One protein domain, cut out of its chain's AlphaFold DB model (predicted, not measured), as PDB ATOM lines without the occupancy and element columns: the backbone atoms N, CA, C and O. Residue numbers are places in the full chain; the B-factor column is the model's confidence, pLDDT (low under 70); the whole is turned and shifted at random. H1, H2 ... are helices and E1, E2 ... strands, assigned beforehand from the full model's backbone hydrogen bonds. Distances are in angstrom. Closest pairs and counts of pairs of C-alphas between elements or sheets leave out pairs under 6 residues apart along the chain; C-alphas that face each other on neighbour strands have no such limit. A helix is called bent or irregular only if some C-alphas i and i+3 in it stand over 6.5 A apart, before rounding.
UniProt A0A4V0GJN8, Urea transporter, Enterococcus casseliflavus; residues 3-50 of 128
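Overview. This is residues 3 to 50 of the 128 residues of the protein "Urea transporter" of Enterococcus casseliflavus (UniProt A0A4V0GJN8). The model is a long, narrow rod: a two-stranded ribbon of E2 and E3 makes much of its length, with the short strand E1 beside E3 at one end and a small head of loops and one irregular helix, H1, at the other. The chain leaves the ribbon along E2, turns through H1 in the head and comes back along E3. The printed part has 48 residues with three named strands and one named helix, in the order E1, E2, H1, E3, and the sheet runs E1, E3, E2 and is mixed. The class is mixed, helices and strands. The whole is extended, with a radius of gyration of the C-alphas of 16.7 A and spans of 49 by 15 by 9 A.

Along the chain. E1 is residues 3 to 7, 13.5 A from first to last C-alpha, and begins at C-alpha 3 at (10.925, 24.442, -31.692). E2 is residues 13 to 20, 22.9 A long. H1 is residues 26 to 35, 14.3 A long, with C-alpha 26 at (19.385, 21.298, -64.115). H1 is irregular: C-alphas 31 and 34 are 7.8 A apart. E3, residues 41 to 50, is the longest strand by residues and measures 27.2 A; it ends at C-alpha 50 at (-1.652, 24.454, -28.446).

Arrangement. In the sheet E3 is the inner strand, and E1 and E2 are the edge strands. E1 and E3 are parallel, with 19 degrees between their directions. The C-alphas of Val 4 and Thr 47, which face each other, are 4.7 A apart, and N 4 and O 46 are within hydrogen-bond range at 2.8 A. E2 and E3 are antiparallel, with 168 degrees between their directions. The C-alphas of Thr 18 and Arg 44, which face each other, are 4.3 A apart; N 17 and O 45 are within hydrogen-bond range at 2.8 A, and N 49 and O 13 at 3.0 A. E1 and E2 are apart. H1 is not on the sheet, with 0 pairs of C-alphas within 10 A, and it is apart from E1. In H1, 4 of 6 O i to N i+4 pairs are within hydrogen-bond range.

Size, cuts and confidence. The two C-alphas farthest apart are those of Gly 8 and Leu 31, at 49.3 A, while the first and last printed C-alphas, of Asn 3 and Leu 50, are 13.0 A apart. The links E1 to E2, E2 to H1 and H1 to E3 are tight, with 5 residues in each. The printed part has no cut. The mean pLDDT of the printed part is 94.0, and no printed residue is under 70.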
ATOM      1  N   ASN A   3      12.302  24.670 -32.123       93.94
ATOM      2  CA  ASN A   3      10.925  24.442 -31.692       93.94
ATOM      3  C   ASN A   3      10.327  25.783 -31.262       93.94
ATOM      4  O   ASN A   3      10.979  26.532 -30.535       93.94
ATOM      5  N   VAL A   4       9.112  26.067 -31.713       94.88
ATOM      6  CA  VAL A   4       8.321  27.247 -31.356       94.88
ATOM      7  C   VAL A   4       6.998  26.753 -30.791       94.88
ATOM      8  O   VAL A   4       6.412  25.821 -31.339       94.88
ATOM      9  N   VAL A   5       6.550  27.349 -29.690       94.81
ATOM     10  CA  VAL A   5       5.259  27.039 -29.072       94.81
ATOM     11  C   VAL A   5       4.384  28.283 -29.131       94.81
ATOM     12  O   VAL A   5       4.814  29.356 -28.713       94.81
ATOM     13  N   GLU A   6       3.175  28.119 -29.649       95.12
ATOM     14  CA  GLU A   6       2.126  29.130 -29.742       95.12
ATOM     15  C   GLU A   6       0.913  28.638 -28.943       95.12
ATOM     16  O   GLU A   6       0.532  27.472 -29.052       95.12
ATOM     17  N   THR A   7       0.314  29.504 -28.128       93.69
ATOM     18  CA  THR A   7      -0.874  29.188 -27.314       93.69
ATOM     19  C   THR A   7      -2.121  29.884 -27.873       93.69
ATOM     20  O   THR A   7      -2.011  30.725 -28.767       93.69
ATOM     21  N   GLY A   8      -3.311  29.535 -27.378       92.75
ATOM     22  CA  GLY A   8      -4.585  30.094 -27.847       92.75
ATOM     23  C   GLY A   8      -5.156  29.457 -29.119       92.75
ATOM     24  O   GLY A   8      -6.014  30.054 -29.763       92.75
ATOM     25  N   ALA A   9      -4.689  28.269 -29.515       93.38
ATOM     26  CA  ALA A   9      -5.217  27.567 -30.686       93.38
ATOM     27  C   ALA A   9      -6.509  26.789 -30.368       93.38
ATOM     28  O   ALA A   9      -6.616  26.166 -29.314       93.38
ATOM     29  N   ASP A  10      -7.452  26.730 -31.316       94.25
ATOM     30  CA  ASP A  10      -8.707  25.965 -31.161       94.25
ATOM     31  C   ASP A  10      -8.471  24.452 -31.003       94.25
ATOM     32  O   ASP A  10      -9.263  23.729 -30.399       94.25
ATOM     33  N   SER A  11      -7.373  23.952 -31.572       93.62
ATOM     34  CA  SER A  11      -6.976  22.548 -31.506       93.62
ATOM     35  C   SER A  11      -5.457  22.411 -31.539       93.62
ATOM     36  O   SER A  11      -4.756  23.264 -32.084       93.62
ATOM     37  N   ALA A  12      -4.952  21.334 -30.937       96.25
ATOM     38  CA  ALA A  12      -3.527  21.047 -30.917       96.25
ATOM     39  C   ALA A  12      -3.037  20.594 -32.300       96.25
ATOM     40  O   ALA A  12      -3.567  19.640 -32.874       96.25
ATOM     41  N   GLN A  13      -1.989  21.241 -32.808       96.94
ATOM     42  CA  GLN A  13      -1.384  20.923 -34.102       96.94
ATOM     43  C   GLN A  13       0.139  21.069 -34.071       96.94
ATOM     44  O   GLN A  13       0.702  21.844 -33.296       96.94
ATOM     45  N   LEU A  14       0.803  20.323 -34.954       96.75
ATOM     46  CA  LEU A  14       2.239  20.407 -35.195       96.75
ATOM     47  C   LEU A  14       2.485  20.703 -36.674       96.75
ATOM     48  O   LEU A  14       2.217  19.864 -37.533       96.75
ATOM     49  N   GLU A  15       3.069  21.862 -36.961       97.69
ATOM     50  CA  GLU A  15       3.619  22.170 -38.275       97.69
ATOM     51  C   GLU A  15       5.131  21.913 -38.274       97.69
ATOM     52  O   GLU A  15       5.860  22.408 -37.417       97.69
ATOM     53  N   THR A  16       5.629  21.150 -39.247       98.00
ATOM     54  CA  THR A  16       7.068  20.915 -39.428       98.00
ATOM     55  C   THR A  16       7.526  21.469 -40.768       98.00
ATOM     56  O   THR A  16       7.160  20.954 -41.823       98.00
ATOM     57  N   LYS A  17       8.412  22.466 -40.739       97.75
ATOM     58  CA  LYS A  17       9.072  23.013 -41.929       97.75
ATOM     59  C   LYS A  17      10.510  22.525 -41.975       97.75
ATOM     60  O   LYS A  17      11.281  22.778 -41.055       97.75
ATOM     61  N   THR A  18      10.884  21.810 -43.036       97.81
ATOM     62  CA  THR A  18      12.265  21.356 -43.264       97.81
ATOM     63  C   THR A  18      12.834  22.074 -44.480       97.81
ATOM     64  O   THR A  18      12.295  21.947 -45.574       97.81
ATOM     65  N   THR A  19      13.938  22.793 -44.295       96.62
ATOM     66  CA  THR A  19      14.688  23.425 -45.384       96.62
ATOM     67  C   THR A  19      15.805  22.490 -45.818       96.62
ATOM     68  O   THR A  19      16.588  22.007 -44.990       96.62
ATOM     69  N   ARG A  20      15.888  22.242 -47.122       96.50
ATOM     70  CA  ARG A  20      16.965  21.473 -47.745       96.50
ATOM     71  C   ARG A  20      17.589  22.287 -48.857       96.50
ATOM     72  O   ARG A  20      16.905  23.059 -49.525       96.50
ATOM     73  N   TRP A  21      18.887  22.116 -49.025       94.62
ATOM     74  CA  TRP A  21      19.599  22.712 -50.134       94.62
ATOM     75  C   TRP A  21      19.235  21.974 -51.424       94.62
ATOM     76  O   TRP A  21      19.146  20.748 -51.421       94.62
ATOM     77  N   VAL A  22      19.004  22.716 -52.507       94.31
ATOM     78  CA  VAL A  22      18.730  22.152 -53.833       94.31
ATOM     79  C   VAL A  22      19.432  22.963 -54.911       94.31
ATOM     80  O   VAL A  22      19.566  24.187 -54.804       94.31
ATOM     81  N   TYR A  23      19.841  22.290 -55.982       92.25
ATOM     82  CA  TYR A  23      20.350  22.971 -57.167       92.25
ATOM     83  C   TYR A  23      19.270  23.844 -57.816       92.25
ATOM     84  O   TYR A  23      18.171  23.385 -58.111       92.25
ATOM     85  N   LYS A  24      19.603  25.111 -58.096       92.69
ATOM     86  CA  LYS A  24      18.671  26.082 -58.704       92.69
ATOM     87  C   LYS A  24      18.291  25.742 -60.153       92.69
ATOM     88  O   LYS A  24      17.270  26.218 -60.638       92.69
ATOM     89  N   SER A  25      19.124  24.980 -60.862       94.38
ATOM     90  CA  SER A  25      18.889  24.606 -62.260       94.38
ATOM     91  C   SER A  25      19.452  23.225 -62.584       94.38
ATOM     92  O   SER A  25      20.404  22.773 -61.939       94.38
ATOM     93  N   ASP A  26      18.917  22.601 -63.633       92.00
ATOM     94  CA  ASP A  26      19.385  21.298 -64.115       92.00
ATOM     95  C   ASP A  26      20.824  21.345 -64.636       92.00
ATOM     96  O   ASP A  26      21.578  20.399 -64.429       92.00
ATOM     97  N   LEU A  27      21.257  22.467 -65.228       92.75
ATOM     98  CA  LEU A  27      22.653  22.652 -65.634       92.75
ATOM     99  C   LEU A  27      23.590  22.679 -64.417       92.75
ATOM    100  O   LEU A  27      24.644  22.049 -64.436       92.75
ATOM    101  N   SER A  28      23.206  23.374 -63.341       91.31
ATOM    102  CA  SER A  28      23.983  23.378 -62.095       91.31
ATOM    103  C   SER A  28      24.063  21.978 -61.484       91.31
ATOM    104  O   SER A  28      25.140  21.564 -61.062       91.31
ATOM    105  N   ARG A  29      22.952  21.231 -61.486       92.00
ATOM    106  CA  ARG A  29      22.933  19.834 -61.033       92.00
ATOM    107  C   ARG A  29      23.817  18.945 -61.909       92.00
ATOM    108  O   ARG A  29      24.544  18.122 -61.374       92.00
ATOM    109  N   PHE A  30      23.802  19.114 -63.229       93.31
ATOM    110  CA  PHE A  30      24.651  18.341 -64.138       93.31
ATOM    111  C   PHE A  30      26.145  18.589 -63.888       93.31
ATOM    112  O   PHE A  30      26.921  17.643 -63.807       93.31
ATOM    113  N   LEU A  31      26.544  19.855 -63.729       91.94
ATOM    114  CA  LEU A  31      27.951  20.225 -63.545       91.94
ATOM    115  C   LEU A  31      28.501  19.854 -62.162       91.94
ATOM    116  O   LEU A  31      29.678  19.520 -62.049       91.94
ATOM    117  N   PHE A  32      27.677  19.927 -61.114       91.50
ATOM    118  CA  PHE A  32      28.148  19.822 -59.727       91.50
ATOM    119  C   PHE A  32      27.530  18.662 -58.932       91.50
ATOM    120  O   PHE A  32      27.972  18.388 -57.820       91.50
ATOM    121  N   GLY A  33      26.563  17.930 -59.492       88.12
ATOM    122  CA  GLY A  33      25.810  16.876 -58.801       88.12
ATOM    123  C   GLY A  33      26.644  15.689 -58.313       88.12
ATOM    124  O   GLY A  33      26.215  14.988 -57.405       88.12
ATOM    125  N   ILE A  34      27.865  15.508 -58.829       89.62
ATOM    126  CA  ILE A  34      28.836  14.531 -58.303       89.62
ATOM    127  C   ILE A  34      29.232  14.797 -56.841       89.62
ATOM    128  O   ILE A  34      29.748  13.903 -56.180       89.62
ATOM    129  N   ALA A  35      29.002  16.016 -56.338       87.06
ATOM    130  CA  ALA A  35      29.274  16.393 -54.955       87.06
ATOM    131  C   ALA A  35      28.255  15.821 -53.948       87.06
ATOM    132  O   ALA A  35      28.423  16.041 -52.751       87.06
ATOM    133  N   ASP A  36      27.204  15.136 -54.424       84.06
ATOM    134  CA  ASP A  36      26.168  14.453 -53.629       84.06
ATOM    135  C   ASP A  36      25.594  15.301 -52.479       84.06
ATOM    136  O   ASP A  36      25.347  14.866 -51.353       84.06
ATOM    137  N   ASN A  37      25.433  16.591 -52.758       86.56
ATOM    138  CA  ASN A  37      24.948  17.588 -51.814       86.56
ATOM    139  C   ASN A  37      23.496  18.014 -52.075       86.56
ATOM    140  O   ASN A  37      22.948  18.796 -51.297       86.56
ATOM    141  N   ASP A  38      22.857  17.489 -53.126       88.25
ATOM    142  CA  ASP A  38      21.443  17.752 -53.410       88.25
ATOM    143  C   ASP A  38      20.571  17.185 -52.280       88.25
ATOM    144  O   ASP A  38      20.765  16.069 -51.803       88.25
ATOM    145  N   GLY A  39      19.618  17.977 -51.793       91.25
ATOM    146  CA  GLY A  39      18.755  17.581 -50.681       91.25
ATOM    147  C   GLY A  39      19.424  17.596 -49.299       91.25
ATOM    148  O   GLY A  39      18.778  17.186 -48.321       91.25
ATOM    149  N   GLN A  40      20.664  18.091 -49.171       93.94
ATOM    150  CA  GLN A  40      21.322  18.225 -47.869       93.94
ATOM    151  C   GLN A  40      20.460  19.024 -46.890       93.94
ATOM    152  O   GLN A  40      19.834  20.034 -47.223       93.94
ATOM    153  N   TYR A  41      20.401  18.529 -45.656       95.94
ATOM    154  CA  TYR A  41      19.621  19.141 -44.593       95.94
ATOM    155  C   TYR A  41      20.238  20.479 -44.180       95.94
ATOM    156  O   TYR A  41      21.403  20.527 -43.796       95.94
ATOM    157  N   VAL A  42      19.438  21.546 -44.214       95.69
ATOM    158  CA  VAL A  42      19.857  22.876 -43.753       95.69
ATOM    159  C   VAL A  42      19.284  23.140 -42.368       95.69
ATOM    160  O   VAL A  42      20.012  23.418 -41.417       95.69
ATOM    161  N   SER A  43      17.963  23.041 -42.230       96.62
ATOM    162  CA  SER A  43      17.284  23.337 -40.973       96.62
ATOM    163  C   SER A  43      15.909  22.681 -40.898       96.62
ATOM    164  O   SER A  43      15.326  22.263 -41.899       96.62
ATOM    165  N   ARG A  44      15.378  22.600 -39.679       97.56
ATOM    166  CA  ARG A  44      13.997  22.217 -39.395       97.56
ATOM    167  C   ARG A  44      13.458  23.103 -38.291       97.56
ATOM    168  O   ARG A  44      14.143  23.275 -37.279       97.56
ATOM    169  N   THR A  45      12.240  23.584 -38.482       97.69
ATOM    170  CA  THR A  45      11.456  24.288 -37.473       97.69
ATOM    171  C   THR A  45      10.166  23.522 -37.237       97.69
ATOM    172  O   THR A  45       9.476  23.178 -38.196       97.69
ATOM    173  N   ASN A  46       9.863  23.259 -35.973       97.31
ATOM    174  CA  ASN A  46       8.586  22.721 -35.534       97.31
ATOM    175  C   ASN A  46       7.815  23.827 -34.819       97.31
ATOM    176  O   ASN A  46       8.344  24.412 -33.872       97.31
ATOM    177  N   THR A  47       6.586  24.079 -35.243       97.31
ATOM    178  CA  THR A  47       5.666  24.993 -34.570       97.31
ATOM    179  C   THR A  47       4.539  24.175 -33.964       97.31
ATOM    180  O   THR A  47       3.821  23.472 -34.677       97.31
ATOM    181  N   PHE A  48       4.421  24.237 -32.644       96.69
ATOM    182  CA  PHE A  48       3.351  23.613 -31.881       96.69
ATOM    183  C   PHE A  48       2.317  24.689 -31.565       96.69
ATOM    184  O   PHE A  48       2.620  25.585 -30.781       96.69
ATOM    185  N   SER A  49       1.123  24.609 -32.149       97.12
ATOM    186  CA  SER A  49       0.005  25.467 -31.742       97.12
ATOM    187  C   SER A  49      -0.872  24.674 -30.780       97.12
ATOM    188  O   SER A  49      -1.347  23.591 -31.132       97.12
ATOM    189  N   LEU A  50      -1.034  25.172 -29.557       96.81
ATOM    190  CA  LEU A  50      -1.652  24.454 -28.446       96.81
ATOM    191  C   LEU A  50      -2.858  25.230 -27.887       96.81
ATOM    192  O   LEU A  50      -2.805  26.460 -27.814       96.81
TER     193      LEU A  50